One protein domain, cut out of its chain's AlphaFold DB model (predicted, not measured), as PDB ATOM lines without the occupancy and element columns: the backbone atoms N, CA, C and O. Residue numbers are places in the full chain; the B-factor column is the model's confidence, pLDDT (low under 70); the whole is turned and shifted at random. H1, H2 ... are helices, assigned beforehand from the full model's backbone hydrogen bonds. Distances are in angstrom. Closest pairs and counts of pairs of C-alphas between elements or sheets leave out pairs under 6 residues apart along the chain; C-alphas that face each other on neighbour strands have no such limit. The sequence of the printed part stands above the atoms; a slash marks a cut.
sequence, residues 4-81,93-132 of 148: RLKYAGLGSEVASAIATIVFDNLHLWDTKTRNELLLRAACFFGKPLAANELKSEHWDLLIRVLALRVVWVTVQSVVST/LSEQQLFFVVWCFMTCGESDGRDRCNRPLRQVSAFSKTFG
ATOM      1  N   ARG A   4      37.221  48.895 -17.549       79.94
ATOM      2  CA  ARG A   4      36.236  47.802 -17.518       79.94
ATOM      3  C   ARG A   4      36.322  46.879 -18.730       79.94
ATOM      4  O   ARG A   4      36.153  45.675 -18.579       79.94
ATOM      5  N   LEU A   5      36.658  47.404 -19.911       83.31
ATOM      6  CA  LEU A   5      36.858  46.564 -21.095       83.31
ATOM      7  C   LEU A   5      38.146  45.744 -21.015       83.31
ATOM      8  O   LEU A   5      38.180  44.623 -21.516       83.31
ATOM      9  N   LYS A   6      39.207  46.280 -20.395       85.00
ATOM     10  CA  LYS A   6      40.446  45.517 -20.170       85.00
ATOM     11  C   LYS A   6      40.175  44.345 -19.232       85.00
ATOM     12  O   LYS A   6      40.638  43.243 -19.503       85.00
ATOM     13  N   TYR A   7      39.389  44.573 -18.179       84.31
ATOM     14  CA  TYR A   7      38.950  43.508 -17.279       84.31
ATOM     15  C   TYR A   7      38.062  42.487 -18.001       84.31
ATOM     16  O   TYR A   7      38.336  41.298 -17.894       84.31
ATOM     17  N   ALA A   8      37.077  42.928 -18.790       84.44
ATOM     18  CA  ALA A   8      36.190  42.033 -19.544       84.44
ATOM     19  C   ALA A   8      36.924  41.115 -20.535       84.44
ATOM     20  O   ALA A   8      36.524  39.972 -20.715       84.44
ATOM     21  N   GLY A   9      37.967  41.619 -21.199       87.69
ATOM     22  CA  GLY A   9      38.800  40.818 -22.097       87.69
ATOM     23  C   GLY A   9      39.921  40.110 -21.340       87.69
ATOM     24  O   GLY A   9      39.803  38.954 -20.945       87.69
ATOM     25  N   LEU A  10      41.023  40.828 -21.109       87.81
ATOM     26  CA  LEU A  10      42.248  40.271 -20.527       87.81
ATOM     27  C   LEU A  10      42.041  39.733 -19.106       87.81
ATOM     28  O   LEU A  10      42.575  38.680 -18.772       87.81
ATOM     29  N   GLY A  11      41.276  40.437 -18.270       88.25
ATOM     30  CA  GLY A  11      40.992  39.976 -16.909       88.25
ATOM     31  C   GLY A  11      40.265  38.630 -16.896       88.25
ATOM     32  O   GLY A  11      40.604  37.760 -16.097       88.25
ATOM     33  N   SER A  12      39.316  38.429 -17.813       88.25
ATOM     34  CA  SER A  12      38.592  37.164 -17.964       88.25
ATOM     35  C   SER A  12      39.465  36.026 -18.480       88.25
ATOM     36  O   SER A  12      39.324  34.913 -17.977       88.25
ATOM     37  N   GLU A  13      40.410  36.287 -19.383       89.56
ATOM     38  CA  GLU A  13      41.394  35.280 -19.809       89.56
ATOM     39  C   GLU A  13      42.331  34.878 -18.662       89.56
ATOM     40  O   GLU A  13      42.525  33.692 -18.398       89.56
ATOM     41  N   VAL A  14      42.851  35.853 -17.905       90.44
ATOM     42  CA  VAL A  14      43.703  35.585 -16.734       90.44
ATOM     43  C   VAL A  14      42.944  34.781 -15.678       90.44
ATOM     44  O   VAL A  14      43.455  33.779 -15.180       90.44
ATOM     45  N   ALA A  15      41.712  35.177 -15.353       91.25
ATOM     46  CA  ALA A  15      40.888  34.455 -14.391       91.25
ATOM     47  C   ALA A  15      40.554  33.032 -14.872       91.25
ATOM     48  O   ALA A  15      40.588  32.099 -14.071       91.25
ATOM     49  N   SER A  16      40.295  32.849 -16.171       90.94
ATOM     50  CA  SER A  16      40.044  31.528 -16.761       90.94
ATOM     51  C   SER A  16      41.288  30.640 -16.712       90.94
ATOM     52  O   SER A  16      41.184  29.469 -16.355       90.94
ATOM     53  N   ALA A  17      42.474  31.188 -16.990       91.12
ATOM     54  CA  ALA A  17      43.737  30.459 -16.891       91.12
ATOM     55  C   ALA A  17      44.035  30.024 -15.446       91.12
ATOM     56  O   ALA A  17      44.363  28.862 -15.207       91.12
ATOM     57  N   ILE A  18      43.856  30.924 -14.471       89.69
ATOM     58  CA  ILE A  18      44.014  30.600 -13.044       89.69
ATOM     59  C   ILE A  18      43.031  29.501 -12.636       89.69
ATOM     60  O   ILE A  18      43.434  28.518 -12.019       89.69
ATOM     61  N   ALA A  19      41.755  29.641 -13.001       89.88
ATOM     62  CA  ALA A  19      40.745  28.636 -12.708       89.88
ATOM     63  C   ALA A  19      41.112  27.285 -13.338       89.88
ATOM     64  O   ALA A  19      41.087  26.280 -12.640       89.88
ATOM     65  N   THR A  20      41.537  27.258 -14.602       90.44
ATOM     66  CA  THR A  20      41.980  26.031 -15.287       90.44
ATOM     67  C   THR A  20      43.077  25.317 -14.499       90.44
ATOM     68  O   THR A  20      42.917  24.147 -14.173       90.44
ATOM     69  N   ILE A  21      44.125  26.037 -14.078       88.75
ATOM     70  CA  ILE A  21      45.205  25.467 -13.253       88.75
ATOM     71  C   ILE A  21      44.647  24.864 -11.958       88.75
ATOM     72  O   ILE A  21      45.052  23.777 -11.546       88.75
ATOM     73  N   VAL A  22      43.714  25.555 -11.303       87.94
ATOM     74  CA  VAL A  22      43.077  25.061 -10.078       87.94
ATOM     75  C   VAL A  22      42.270  23.783 -10.346       87.94
ATOM     76  O   VAL A  22      42.400  22.818  -9.592       87.94
ATOM     77  N   PHE A  23      41.479  23.745 -11.424       86.38
ATOM     78  CA  PHE A  23      40.638  22.598 -11.774       86.38
ATOM     79  C   PHE A  23      41.438  21.387 -12.285       86.38
ATOM     80  O   PHE A  23      41.096  20.250 -11.960       86.38
ATOM     81  N   ASP A  24      42.550  21.593 -12.988       87.69
ATOM     82  CA  ASP A  24      43.450  20.506 -13.410       87.69
ATOM     83  C   ASP A  24      44.062  19.769 -12.203       87.69
ATOM     84  O   ASP A  24      44.379  18.575 -12.247       87.69
ATOM     85  N   ASN A  25      44.159  20.463 -11.069       87.56
ATOM     86  CA  ASN A  25      44.675  19.931  -9.814       87.56
ATOM     87  C   ASN A  25      43.579  19.413  -8.864       87.56
ATOM     88  O   ASN A  25      43.861  19.125  -7.701       87.56
ATOM     89  N   LEU A  26      42.345  19.202  -9.347       83.81
ATOM     90  CA  LEU A  26      41.239  18.654  -8.545       83.81
ATOM     91  C   LEU A  26      41.553  17.309  -7.889       83.81
ATOM     92  O   LEU A  26      40.988  16.973  -6.852       83.81
ATOM     93  N   HIS A  27      42.437  16.506  -8.479       84.81
ATOM     94  CA  HIS A  27      42.840  15.224  -7.906       84.81
ATOM     95  C   HIS A  27      43.526  15.373  -6.533       84.81
ATOM     96  O   HIS A  27      43.477  14.432  -5.743       84.81
ATOM     97  N   LEU A  28      44.098  16.549  -6.242       90.06
ATOM     98  CA  LEU A  28      44.708  16.896  -4.955       90.06
ATOM     99  C   LEU A  28      43.681  17.331  -3.898       90.06
ATOM    100  O   LEU A  28      44.026  17.441  -2.724       90.06
ATOM    101  N   TRP A  29      42.437  17.606  -4.295       88.31
ATOM    102  CA  TRP A  29      41.390  18.047  -3.379       88.31
ATOM    103  C   TRP A  29      40.798  16.867  -2.614       88.31
ATOM    104  O   TRP A  29      40.677  15.749  -3.129       88.31
ATOM    105  N   ASP A  30      40.362  17.127  -1.384       93.50
ATOM    106  CA  ASP A  30      39.664  16.130  -0.590       93.50
ATOM    107  C   ASP A  30      38.303  15.759  -1.217       93.50
ATOM    108  O   ASP A  30      37.689  16.499  -1.994       93.50
ATOM    109  N   THR A  31      37.814  14.565  -0.888       90.56
ATOM    110  CA  THR A  31      36.566  14.030  -1.451       90.56
ATOM    111  C   THR A  31      35.343  14.879  -1.103       90.56
ATOM    112  O   THR A  31      34.425  14.957  -1.917       90.56
ATOM    113  N   LYS A  32      35.323  15.545   0.059       92.44
ATOM    114  CA  LYS A  32      34.197  16.395   0.454       92.44
ATOM    115  C   LYS A  32      34.130  17.628  -0.446       92.44
ATOM    116  O   LYS A  32      33.086  17.849  -1.054       92.44
ATOM    117  N   THR A  33      35.235  18.353  -0.613       89.81
ATOM    118  CA  THR A  33      35.288  19.531  -1.497       89.81
ATOM    119  C   THR A  33      34.928  19.171  -2.943       89.81
ATOM    120  O   THR A  33      34.152  19.878  -3.587       89.81
ATOM    121  N   ARG A  34      35.413  18.031  -3.456       87.25
ATOM    122  CA  ARG A  34      35.036  17.557  -4.800       87.25
ATOM    123  C   ARG A  34      33.541  17.266  -4.927       87.25
ATOM    124  O   ARG A  34      32.931  17.668  -5.912       87.25
ATOM    125  N   ASN A  35      32.934  16.605  -3.943       88.31
ATOM    126  CA  ASN A  35      31.500  16.306  -3.972       88.31
ATOM    127  C   ASN A  35      30.642  17.574  -3.871       88.31
ATOM    128  O   ASN A  35      29.628  17.683  -4.558       88.31
ATOM    129  N   GLU A  36      31.056  18.551  -3.061       89.19
ATOM    130  CA  GLU A  36      30.390  19.855  -2.989       89.19
ATOM    131  C   GLU A  36      30.447  20.592  -4.331       89.19
ATOM    132  O   GLU A  36      29.439  21.143  -4.781       89.19
ATOM    133  N   LEU A  37      31.595  20.549  -5.011       87.88
ATOM    134  CA  LEU A  37      31.740  21.090  -6.358       87.88
ATOM    135  C   LEU A  37      30.795  20.405  -7.356       87.88
ATOM    136  O   LEU A  37      30.103  21.098  -8.101       87.88
ATOM    137  N   LEU A  38      30.721  19.070  -7.356       87.75
ATOM    138  CA  LEU A  38      29.806  18.317  -8.228       87.75
ATOM    139  C   LEU A  38      28.340  18.684  -7.975       87.75
ATOM    140  O   LEU A  38      27.575  18.861  -8.922       87.75
ATOM    141  N   LEU A  39      27.954  18.853  -6.709       88.62
ATOM    142  CA  LEU A  39      26.597  19.240  -6.331       88.62
ATOM    143  C   LEU A  39      26.251  20.653  -6.821       88.62
ATOM    144  O   LEU A  39      25.159  20.886  -7.343       88.62
ATOM    145  N   ARG A  40      27.193  21.596  -6.722       88.50
ATOM    146  CA  ARG A  40      27.024  22.955  -7.260       88.50
ATOM    147  C   ARG A  40      26.999  22.960  -8.794       88.50
ATOM    148  O   ARG A  40      26.181  23.661  -9.387       88.50
ATOM    149  N   ALA A  41      27.829  22.142  -9.443       89.44
ATOM    150  CA  ALA A  41      27.815  21.962 -10.893       89.44
ATOM    151  C   ALA A  41      26.489  21.356 -11.384       89.44
ATOM    152  O   ALA A  41      25.956  21.793 -12.401       89.44
ATOM    153  N   ALA A  42      25.904  20.411 -10.643       89.50
ATOM    154  CA  ALA A  42      24.611  19.818 -10.977       89.50
ATOM    155  C   ALA A  42      23.490  20.868 -11.066       89.50
ATOM    156  O   ALA A  42      22.659  20.804 -11.972       89.50
ATOM    157  N   CYS A  43      23.510  21.884 -10.191       89.31
ATOM    158  CA  CYS A  43      22.615  23.037 -10.314       89.31
ATOM    159  C   CYS A  43      22.809  23.750 -11.661       89.31
ATOM    160  O   CYS A  43      21.840  23.973 -12.384       89.31
ATOM    161  N   PHE A  44      24.057  24.075 -12.023       90.19
ATOM    162  CA  PHE A  44      24.374  24.831 -13.243       90.19
ATOM    163  C   PHE A  44      23.906  24.122 -14.517       90.19
ATOM    164  O   PHE A  44      23.402  24.761 -15.440       90.19
ATOM    165  N   PHE A  45      24.057  22.797 -14.563       89.50
ATOM    166  CA  PHE A  45      23.644  21.984 -15.705       89.50
ATOM    167  C   PHE A  45      22.184  21.511 -15.634       89.50
ATOM    168  O   PHE A  45      21.708  20.896 -16.587       89.50
ATOM    169  N   GLY A  46      21.472  21.790 -14.537       88.06
ATOM    170  CA  GLY A  46      20.072  21.407 -14.344       88.06
ATOM    171  C   GLY A  46      19.838  19.897 -14.249       88.06
ATOM    172  O   GLY A  46      18.721  19.436 -14.478       88.06
ATOM    173  N   LYS A  47      20.879  19.110 -13.953       87.19
ATOM    174  CA  LYS A  47      20.801  17.650 -13.832       87.19
ATOM    175  C   LYS A  47      21.836  17.123 -12.837       87.19
ATOM    176  O   LYS A  47      22.906  17.722 -12.724       87.19
ATOM    177  N   PRO A  48      21.562  16.000 -12.148       84.69
ATOM    178  CA  PRO A  48      22.583  15.290 -11.387       84.69
ATOM    179  C   PRO A  48      23.788  14.961 -12.275       84.69
ATOM    180  O   PRO A  48      23.615  14.621 -13.446       84.69
ATOM    181  N   LEU A  49      24.990  15.080 -11.715       82.81
ATOM    182  CA  LEU A  49      26.244  14.778 -12.398       82.81
ATOM    183  C   LEU A  49      27.099  13.872 -11.521       82.81
ATOM    184  O   LEU A  49      27.390  14.206 -10.371       82.81
ATOM    185  N   ALA A  50      27.530  12.747 -12.079       79.19
ATOM    186  CA  ALA A  50      28.594  11.938 -11.511       79.19
ATOM    187  C   ALA A  50      29.973  12.449 -11.969       79.19
ATOM    188  O   ALA A  50      30.117  13.076 -13.020       79.19
ATOM    189  N   ALA A  51      31.019  12.173 -11.182       72.88
ATOM    190  CA  ALA A  51      32.376  12.659 -11.454       72.88
ATOM    191  C   ALA A  51      32.909  12.235 -12.838       72.88
ATOM    192  O   ALA A  51      33.631  12.985 -13.486       72.88
ATOM    193  N   ASN A  52      32.526  11.045 -13.301       77.69
ATOM    194  CA  ASN A  52      32.898  10.491 -14.604       77.69
ATOM    195  C   ASN A  52      32.099  11.077 -15.784       77.69
ATOM    196  O   ASN A  52      32.438  10.805 -16.932       77.69
ATOM    197  N   GLU A  53      31.052  11.864 -15.528       80.62
ATOM    198  CA  GLU A  53      30.221  12.485 -16.568       80.62
ATOM    199  C   GLU A  53      30.694  13.896 -16.945       80.62
ATOM    200  O   GLU A  53      30.300  14.429 -17.989       80.62
ATOM    201  N   LEU A  54      31.566  14.503 -16.132       82.00
ATOM    202  CA  LEU A  54      32.143  15.815 -16.408       82.00
ATOM    203  C   LEU A  54      33.211  15.733 -17.498       82.00
ATOM    204  O   LEU A  54      34.395  15.503 -17.255       82.00
ATOM    205  N   LYS A  55      32.765  15.961 -18.730       86.25
ATOM    206  CA  LYS A  55      33.637  16.164 -19.894       86.25
ATOM    207  C   LYS A  55      34.325  17.534 -19.855       86.25
ATOM    208  O   LYS A  55      33.839  18.455 -19.204       86.25
ATOM    209  N   SER A  56      35.393  17.688 -20.640       84.81
ATOM    210  CA  SER A  56      36.138  18.950 -20.817       84.81
ATOM    211  C   SER A  56      35.236  20.164 -21.103       84.81
ATOM    212  O   SER A  56      35.433  21.219 -20.511       84.81
ATOM    213  N   GLU A  57      34.189  20.003 -21.914       87.06
ATOM    214  CA  GLU A  57      33.214  21.065 -22.220       87.06
ATOM    215  C   GLU A  57      32.430  21.565 -20.991       87.06
ATOM    216  O   GLU A  57      32.092  22.744 -20.897       87.06
ATOM    217  N   HIS A  58      32.171  20.689 -20.014       89.25
ATOM    218  CA  HIS A  58      31.514  21.085 -18.770       89.25
ATOM    219  C   HIS A  58      32.463  21.922 -17.913       89.25
ATOM    220  O   HIS A  58      32.048  22.930 -17.340       89.25
ATOM    221  N   TRP A  59      33.737  21.528 -17.851       88.00
ATOM    222  CA  TRP A  59      34.762  22.275 -17.131       88.00
ATOM    223  C   TRP A  59      34.992  23.657 -17.732       88.00
ATOM    224  O   TRP A  59      35.017  24.624 -16.977       88.00
ATOM    225  N   ASP A  60      35.055  23.773 -19.060       90.12
ATOM    226  CA  ASP A  60      35.160  25.065 -19.754       90.12
ATOM    227  C   ASP A  60      34.032  26.023 -19.333       90.12
ATOM    228  O   ASP A  60      34.284  27.157 -18.924       90.12
ATOM    229  N   LEU A  61      32.781  25.553 -19.321       91.31
ATOM    230  CA  LEU A  61      31.638  26.377 -18.915       91.31
ATOM    231  C   LEU A  61      31.676  26.774 -17.429       91.31
ATOM    232  O   LEU A  61      31.354  27.919 -17.096       91.31
ATOM    233  N   LEU A  62      32.081  25.859 -16.541       91.25
ATOM    234  CA  LEU A  62      32.235  26.135 -15.106       91.25
ATOM    235  C   LEU A  62      33.365  27.142 -14.836       91.25
ATOM    236  O   LEU A  62      33.209  28.054 -14.022       91.25
ATOM    237  N   ILE A  63      34.484  27.010 -15.547       91.81
ATOM    238  CA  ILE A  63      35.615  27.939 -15.484       91.81
ATOM    239  C   ILE A  63      35.181  29.326 -15.955       91.81
ATOM    240  O   ILE A  63      35.440  30.313 -15.271       91.81
ATOM    241  N   ARG A  64      34.457  29.412 -17.075       91.81
ATOM    242  CA  ARG A  64      33.993  30.688 -17.636       91.81
ATOM    243  C   ARG A  64      33.033  31.428 -16.712       91.81
ATOM    244  O   ARG A  64      33.176  32.639 -16.549       91.81
ATOM    245  N   VAL A  65      32.074  30.737 -16.089       92.31
ATOM    246  CA  VAL A  65      31.162  31.388 -15.130       92.31
ATOM    247  C   VAL A  65      31.899  31.846 -13.871       92.31
ATOM    248  O   VAL A  65      31.637  32.949 -13.392       92.31
ATOM    249  N   LEU A  66      32.867  31.066 -13.378       91.44
ATOM    250  CA  LEU A  66      33.716  31.474 -12.259       91.44
ATOM    251  C   LEU A  66      34.555  32.708 -12.620       91.44
ATOM    252  O   LEU A  66      34.543  33.695 -11.886       91.44
ATOM    253  N   ALA A  67      35.231  32.683 -13.767       92.25
ATOM    254  CA  ALA A  67      36.045  33.790 -14.253       92.25
ATOM    255  C   ALA A  67      35.214  35.068 -14.417       92.25
ATOM    256  O   ALA A  67      35.618  36.132 -13.948       92.25
ATOM    257  N   LEU A  68      34.021  34.963 -15.010       93.25
ATOM    258  CA  LEU A  68      33.092  36.083 -15.146       93.25
ATOM    259  C   LEU A  68      32.706  36.671 -13.782       93.25
ATOM    260  O   LEU A  68      32.750  37.889 -13.613       93.25
ATOM    261  N   ARG A  69      32.356  35.826 -12.802       91.81
ATOM    262  CA  ARG A  69      31.992  36.261 -11.441       91.81
ATOM    263  C   ARG A  69      33.144  36.982 -10.751       91.81
ATOM    264  O   ARG A  69      32.950  38.092 -10.256       91.81
ATOM    265  N   VAL A  70      34.331  36.377 -10.748       91.00
ATOM    266  CA  VAL A  70      35.531  36.939 -10.112       91.00
ATOM    267  C   VAL A  70      35.854  38.297 -10.717       91.00
ATOM    268  O   VAL A  70      35.934  39.288  -9.998       91.00
ATOM    269  N   VAL A  71      35.957  38.367 -12.044       92.62
ATOM    270  CA  VAL A  71      36.326  39.603 -12.738       92.62
ATOM    271  C   VAL A  71      35.259  40.677 -12.574       92.62
ATOM    272  O   VAL A  71      35.603  41.845 -12.403       92.62
ATOM    273  N   TRP A  72      33.974  40.308 -12.579       92.19
ATOM    274  CA  TRP A  72      32.904  41.258 -12.298       92.19
ATOM    275  C   TRP A  72      33.029  41.849 -10.889       92.19
ATOM    276  O   TRP A  72      32.974  43.063 -10.726       92.19
ATOM    277  N   VAL A  73      33.247  41.026  -9.862       91.00
ATOM    278  CA  VAL A  73      33.443  41.530  -8.494       91.00
ATOM    279  C   VAL A  73      34.690  42.413  -8.412       91.00
ATOM    280  O   VAL A  73      34.628  43.501  -7.841       91.00
ATOM    281  N   THR A  74      35.798  41.999  -9.035       89.81
ATOM    282  CA  THR A  74      37.039  42.781  -9.075       89.81
ATOM    283  C   THR A  74      36.832  44.132  -9.749       89.81
ATOM    284  O   THR A  74      37.234  45.151  -9.200       89.81
ATOM    285  N   VAL A  75      36.173  44.189 -10.910       89.06
ATOM    286  CA  VAL A  75      35.993  45.458 -11.627       89.06
ATOM    287  C   VAL A  75      35.118  46.438 -10.843       89.06
ATOM    288  O   VAL A  75      35.318  47.645 -10.937       89.06
ATOM    289  N   GLN A  76      34.168  45.938 -10.045       88.00
ATOM    290  CA  GLN A  76      33.364  46.788  -9.168       88.00
ATOM    291  C   GLN A  76      34.164  47.357  -7.989       88.00
ATOM    292  O   GLN A  76      33.818  48.433  -7.512       88.00
ATOM    293  N   SER A  77      35.216  46.675  -7.525       85.31
ATOM    294  CA  SER A  77      36.023  47.139  -6.391       85.31
ATOM    295  C   SER A  77      37.207  48.022  -6.783       85.31
ATOM    296  O   SER A  77      37.628  48.842  -5.970       85.31
ATOM    297  N   VAL A  78      37.750  47.868  -7.996       82.94
ATOM    298  CA  VAL A  78      39.003  48.539  -8.396       82.94
ATOM    299  C   VAL A  78      38.830  49.677  -9.397       82.94
ATOM    300  O   VAL A  78      39.699  50.540  -9.463       82.94
ATOM    301  N   VAL A  79      37.746  49.699 -10.180       80.88
ATOM    302  CA  VAL A  79      37.544  50.732 -11.207       80.88
ATOM    303  C   VAL A  79      36.653  51.841 -10.658       80.88
ATOM    304  O   VAL A  79      35.455  51.623 -10.442       80.88
ATOM    305  N   SER A  80      37.223  53.034 -10.464       69.06
ATOM    306  CA  SER A  80      36.452  54.226 -10.102       69.06
ATOM    307  C   SER A  80      35.558  54.668 -11.266       69.06
ATOM    308  O   SER A  80      35.858  54.447 -12.438       69.06
ATOM    309  N   THR A  81      34.415  55.277 -10.954       64.06
ATOM    310  CA  THR A  81      33.448  55.773 -11.949       64.06
ATOM    311  C   THR A  81      33.825  57.148 -12.507       64.06
ATOM    312  O   THR A  81      32.943  57.932 -12.864       64.06
ATOM    313  N   LEU A  93      25.103  52.400 -24.706       90.69
ATOM    314  CA  LEU A  93      25.487  51.390 -23.727       90.69
ATOM    315  C   LEU A  93      26.340  52.013 -22.622       90.69
ATOM    316  O   LEU A  93      27.322  52.706 -22.881       90.69
ATOM    317  N   SER A  94      25.986  51.709 -21.378       89.88
ATOM    318  CA  SER A  94      26.827  51.992 -20.216       89.88
ATOM    319  C   SER A  94      28.090  51.129 -20.223       89.88
ATOM    320  O   SER A  94      28.126  50.053 -20.821       89.88
ATOM    321  N   GLU A  95      29.123  51.535 -19.483       87.88
ATOM    322  CA  GLU A  95      30.339  50.720 -19.358       87.88
ATOM    323  C   GLU A  95      30.082  49.331 -18.762       87.88
ATOM    324  O   GLU A  95      30.772  48.371 -19.099       87.88
ATOM    325  N   GLN A  96      29.084  49.209 -17.884       90.75
ATOM    326  CA  GLN A  96      28.680  47.922 -17.319       90.75
ATOM    327  C   GLN A  96      28.067  47.016 -18.388       90.75
ATOM    328  O   GLN A  96      28.377  45.832 -18.443       90.75
ATOM    329  N   GLN A  97      27.231  47.566 -19.270       93.19
ATOM    330  CA  GLN A  97      26.695  46.811 -20.405       93.19
ATOM    331  C   GLN A  97      27.818  46.429 -21.374       93.19
ATOM    332  O   GLN A  97      27.897  45.281 -21.809       93.19
ATOM    333  N   LEU A  98      28.735  47.360 -21.651       92.00
ATOM    334  CA  LEU A  98      29.898  47.118 -22.502       92.00
ATOM    335  C   LEU A  98      30.830  46.035 -21.950       92.00
ATOM    336  O   LEU A  98      31.382  45.275 -22.740       92.00
ATOM    337  N   PHE A  99      30.974  45.918 -20.626       92.75
ATOM    338  CA  PHE A  99      31.717  44.825 -19.996       92.75
ATOM    339  C   PHE A  99      31.189  43.459 -20.457       92.75
ATOM    340  O   PHE A  99      31.948  42.653 -20.992       92.75
ATOM    341  N   PHE A 100      29.883  43.215 -20.324       94.88
ATOM    342  CA  PHE A 100      29.286  41.935 -20.716       94.88
ATOM    343  C   PHE A 100      29.303  41.716 -22.234       94.88
ATOM    344  O   PHE A 100      29.509  40.591 -22.687       94.88
ATOM    345  N   VAL A 101      29.133  42.783 -23.025       93.75
ATOM    346  CA  VAL A 101      29.247  42.715 -24.491       93.75
ATOM    347  C   VAL A 101      30.652  42.282 -24.905       93.75
ATOM    348  O   VAL A 101      30.782  41.364 -25.710       93.75
ATOM    349  N   VAL A 102      31.698  42.896 -24.344       92.94
ATOM    350  CA  VAL A 102      33.089  42.532 -24.653       92.94
ATOM    351  C   VAL A 102      33.406  41.118 -24.188       92.94
ATOM    352  O   VAL A 102      34.017  40.371 -24.944       92.94
ATOM    353  N   TRP A 103      32.937  40.720 -23.007       92.69
ATOM    354  CA  TRP A 103      33.116  39.352 -22.528       92.69
ATOM    355  C   TRP A 103      32.523  38.322 -23.509       92.69
ATOM    356  O   TRP A 103      33.193  37.358 -23.872       92.69
ATOM    357  N   CYS A 104      31.311  38.553 -24.027       93.88
ATOM    358  CA  CYS A 104      30.723  37.665 -25.036       93.88
ATOM    359  C   CYS A 104      31.428  37.747 -26.391       93.88
ATOM    360  O   CYS A 104      31.541  36.730 -27.075       93.88
ATOM    361  N   PHE A 105      31.916  38.930 -26.772       91.75
ATOM    362  CA  PHE A 105      32.637  39.129 -28.027       91.75
ATOM    363  C   PHE A 105      33.867  38.219 -28.135       91.75
ATOM    364  O   PHE A 105      34.152  37.716 -29.218       91.75
ATOM    365  N   MET A 106      34.531  37.924 -27.012       88.56
ATOM    366  CA  MET A 106      35.668  36.992 -26.958       88.56
ATOM    367  C   MET A 106      35.320  35.564 -27.401       88.56
ATOM    368  O   MET A 106      36.203  34.818 -27.799       88.56
ATOM    369  N   THR A 107      34.043  35.183 -27.351       86.81
ATOM    370  CA  THR A 107      33.567  33.845 -27.752       86.81
ATOM    371  C   THR A 107      32.946  33.825 -29.151       86.81
ATOM    372  O   THR A 107      32.523  32.776 -29.640       86.81
ATOM    373  N   CYS A 108      32.849  34.979 -29.822       86.94
ATOM    374  CA  CYS A 108      32.274  35.056 -31.160       86.94
ATOM    375  C   CYS A 108      33.165  34.339 -32.188       86.94
ATOM    376  O   CYS A 108      34.369  34.559 -32.245       86.94
ATOM    377  N   GLY A 109      32.554  33.518 -33.047       82.44
ATOM    378  CA  GLY A 109      33.256  32.769 -34.099       82.44
ATOM    379  C   GLY A 109      33.702  31.361 -33.694       82.44
ATOM    380  O   GLY A 109      34.090  30.583 -34.561       82.44
ATOM    381  N   GLU A 110      33.588  30.997 -32.416       84.88
ATOM    382  CA  GLU A 110      33.755  29.615 -31.958       84.88
ATOM    383  C   GLU A 110      32.513  28.769 -32.302       84.88
ATOM    384  O   GLU A 110      31.392  29.290 -32.299       84.88
ATOM    385  N   SER A 111      32.689  27.460 -32.547       81.19
ATOM    386  CA  SER A 111      31.594  26.520 -32.873       81.19
ATOM    387  C   SER A 111      30.435  26.587 -31.877       81.19
ATOM    388  O   SER A 111      29.272  26.552 -32.270       81.19
ATOM    389  N   ASP A 112      30.767  26.772 -30.598       84.12
ATOM    390  CA  ASP A 112      29.828  26.822 -29.477       84.12
ATOM    391  C   ASP A 112      29.770  28.208 -28.819       84.12
ATOM    392  O   ASP A 112      29.295  28.355 -27.690       84.12
ATOM    393  N   GLY A 113      30.219  29.253 -29.527       85.12
ATOM    394  CA  GLY A 113      30.341  30.613 -28.993       85.12
ATOM    395  C   GLY A 113      29.044  31.147 -28.382       85.12
ATOM    396  O   GLY A 113      29.046  31.810 -27.346       85.12
ATOM    397  N   ARG A 114      27.891  30.777 -28.957       88.25
ATOM    398  CA  ARG A 114      26.578  31.160 -28.418       88.25
ATOM    399  C   ARG A 114      26.326  30.594 -27.021       88.25
ATOM    400  O   ARG A 114      25.782  31.317 -26.186       88.25
ATOM    401  N   ASP A 115      26.651  29.328 -26.773       90.06
ATOM    402  CA  ASP A 115      26.430  28.697 -25.466       90.06
ATOM    403  C   ASP A 115      27.499  29.152 -24.465       90.06
ATOM    404  O   ASP A 115      27.159  29.530 -23.342       90.06
ATOM    405  N   ARG A 116      28.759  29.251 -24.916       91.12
ATOM    406  CA  ARG A 116      29.890  29.766 -24.130       91.12
ATOM    407  C   ARG A 116      29.691  31.196 -23.650       91.12
ATOM    408  O   ARG A 116      30.139  31.512 -22.554       91.12
ATOM    409  N   CYS A 117      28.986  32.027 -24.415       93.94
ATOM    410  CA  CYS A 117      28.541  33.345 -23.975       93.94
ATOM    411  C   CYS A 117      27.285  33.257 -23.083       93.94
ATOM    412  O   CYS A 117      27.282  33.659 -21.921       93.94
ATOM    413  N   ASN A 118      26.177  32.723 -23.600       93.81
ATOM    414  CA  ASN A 118      24.886  32.922 -22.938       93.81
ATOM    415  C   ASN A 118      24.728  32.131 -21.637       93.81
ATOM    416  O   ASN A 118      24.051  32.600 -20.720       93.81
ATOM    417  N   ARG A 119      25.314  30.933 -21.539       92.12
ATOM    418  CA  ARG A 119      25.107  30.071 -20.374       92.12
ATOM    419  C   ARG A 119      25.763  30.636 -19.108       92.12
ATOM    420  O   ARG A 119      25.057  30.717 -18.103       92.12
ATOM    421  N   PRO A 120      27.026  31.109 -19.125       92.44
ATOM    422  CA  PRO A 120      27.588  31.820 -17.978       92.44
ATOM    423  C   PRO A 120      26.825  33.101 -17.620       92.44
ATOM    424  O   PRO A 120      26.563  33.327 -16.441       92.44
ATOM    425  N   LEU A 121      26.400  33.906 -18.606       93.94
ATOM    426  CA  LEU A 121      25.663  35.151 -18.341       93.94
ATOM    427  C   LEU A 121      24.348  34.922 -17.593       93.94
ATOM    428  O   LEU A 121      24.034  35.663 -16.664       93.94
ATOM    429  N   ARG A 122      23.601  33.868 -17.945       92.50
ATOM    430  CA  ARG A 122      22.365  33.489 -17.237       92.50
ATOM    431  C   ARG A 122      22.587  33.221 -15.756       92.50
ATOM    432  O   ARG A 122      21.648  33.313 -14.983       92.50
ATOM    433  N   GLN A 123      23.805  32.864 -15.368       91.75
ATOM    434  CA  GLN A 123      24.161  32.453 -14.012       91.75
ATOM    435  C   GLN A 123      24.779  33.589 -13.199       91.75
ATOM    436  O   GLN A 123      25.260  33.366 -12.092       91.75
ATOM    437  N   VAL A 124      24.768  34.812 -13.728       91.25
ATOM    438  CA  VAL A 124      25.267  36.006 -13.052       91.25
ATOM    439  C   VAL A 124      24.164  37.062 -13.086       91.25
ATOM    440  O   VAL A 124      23.993  37.748 -14.087       91.25
ATOM    441  N   SER A 125      23.419  37.250 -11.989       91.50
ATOM    442  CA  SER A 125      22.306  38.221 -11.924       91.50
ATOM    443  C   SER A 125      22.751  39.656 -12.148       91.50
ATOM    444  O   SER A 125      21.928  40.511 -12.461       91.50
ATOM    445  N   ALA A 126      24.044  39.948 -12.004       92.38
ATOM    446  CA  ALA A 126      24.568  41.244 -12.398       92.38
ATOM    447  C   ALA A 126      24.288  41.530 -13.881       92.38
ATOM    448  O   ALA A 126      23.904  42.648 -14.195       92.38
ATOM    449  N   PHE A 127      24.360  40.526 -14.764       94.81
ATOM    450  CA  PHE A 127      23.984  40.684 -16.167       94.81
ATOM    451  C   PHE A 127      22.515  41.100 -16.306       94.81
ATOM    452  O   PHE A 127      22.220  42.144 -16.888       94.81
ATOM    453  N   SER A 128      21.587  40.328 -15.730       94.75
ATOM    454  CA  SER A 128      20.153  40.614 -15.857       94.75
ATOM    455  C   SER A 128      19.779  41.964 -15.242       94.75
ATOM    456  O   SER A 128      18.977  42.693 -15.820       94.75
ATOM    457  N   LYS A 129      20.418  42.358 -14.134       93.81
ATOM    458  CA  LYS A 129      20.259  43.689 -13.524       93.81
ATOM    459  C   LYS A 129      20.804  44.804 -14.418       93.81
ATOM    460  O   LYS A 129      20.119  45.800 -14.622       93.81
ATOM    461  N   THR A 130      21.998  44.635 -14.984       94.50
ATOM    462  CA  THR A 130      22.645  45.627 -15.859       94.50
ATOM    463  C   THR A 130      21.870  45.856 -17.163       94.50
ATOM    464  O   THR A 130      21.876  46.969 -17.690       94.50
ATOM    465  N   PHE A 131      21.180  44.839 -17.682       95.44
ATOM    466  CA  PHE A 131      20.348  44.952 -18.887       95.44
ATOM    467  C   PHE A 131      18.850  45.130 -18.604       95.44
ATOM    468  O   PHE A 131      18.073  45.238 -19.550       95.44
ATOM    469  N   GLY A 132      18.435  45.175 -17.336       94.50
ATOM    470  CA  GLY A 132      17.025  45.303 -16.962       94.50
ATOM    471  C   GLY A 132      16.152  44.154 -17.480       94.50
ATOM    472  O   GLY A 132      15.023  44.386 -17.906       94.50
TER     473      GLY A 132
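AT A GLANCE: This is residues 4 to 81 and 93 to 132 of the 148 residues of an uncharacterized protein of Ixodes scapularis (UniProt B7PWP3). Two long helices, H1 and H3, cross as an X near their middles, and three short helices, H4, H5 and H6, form a group on one side, with H4 packing on the first part of H1 and H5 on the middle of H3. H2 lies crosswise at one end of the long axis, loosely joined to the rest, and residues 27 to 33 stick out there. The printed part has 118 residues with six named helices, H1 to H6 in order, and no named strand; the class is all helix. It is compact, with a radius of gyration of the C-alphas of 14.9 A, and elongated, spanning 43 by 28 by 25 A.

HOW THE PARTS SIT: H1, residues 4 to 24, touches H3, residues 56 to 78, at a steep tilt of 46 degrees, opposite ways; their closest C-alphas, of Ala 15 and Ala 67, are 4.9 A apart. H2, residues 31 to 45, is close to H3 but not clearly touching, about perpendicular at 89 degrees, with the C-alphas of Ala 41 and Leu 62 closest at 7.4 A. H4, residues 95 to 105, touches H1 along residues 4 to 12 alone, closest at the C-alphas of Ala 8 and Trp 103, 5.1 A. H4 and H5, residues 113 to 122, form a helical hairpin at 38 degrees, only just a steep tilt; the C-alphas of Cys 104 and Cys 117 are closest, at 5.0 A. H5 touches residues 61 to 68 of H3 alone, with the C-alphas of Val 65 and Pro 120 closest at 4.6 A. H6, residues 125 to 131, touches H4, closest at the C-alphas of Gln 97 and Thr 130, 6.2 A; at 73 degrees they are only just about perpendicular. The helix packing is mostly crossed: of five touching pairs, 0 are at a shallow tilt. In H2, H3 and H6 every O i to N i+4 pair is within hydrogen-bond range; in H1 16 of 17 are, in H4 6 of 7 and in H5 5 of 6.

IN THESE COORDINATES: H1 begins at C-alpha 4, (36.236, 47.802, -17.518), is 28.5 A long and has a kink of 35 degrees near residue 11. H2 is 20.8 A long. H3, the longest helix, is 32.2 A long and begins at C-alpha 56, (36.138, 18.950, -20.817). H6 ends at C-alpha 131, (20.348, 44.952, -18.887).

THE WHOLE: The C-alphas farthest apart are those of Asn 52 and Thr 81, 45.4 A. Residues 82 to 92 are not printed; C-alphas 81 and 93 across this cut are 14.9 A apart. Of the links printed whole, none is long. Confidence is low, under 70, at residues 80 to 81; the mean pLDDT of the printed part is 88.6.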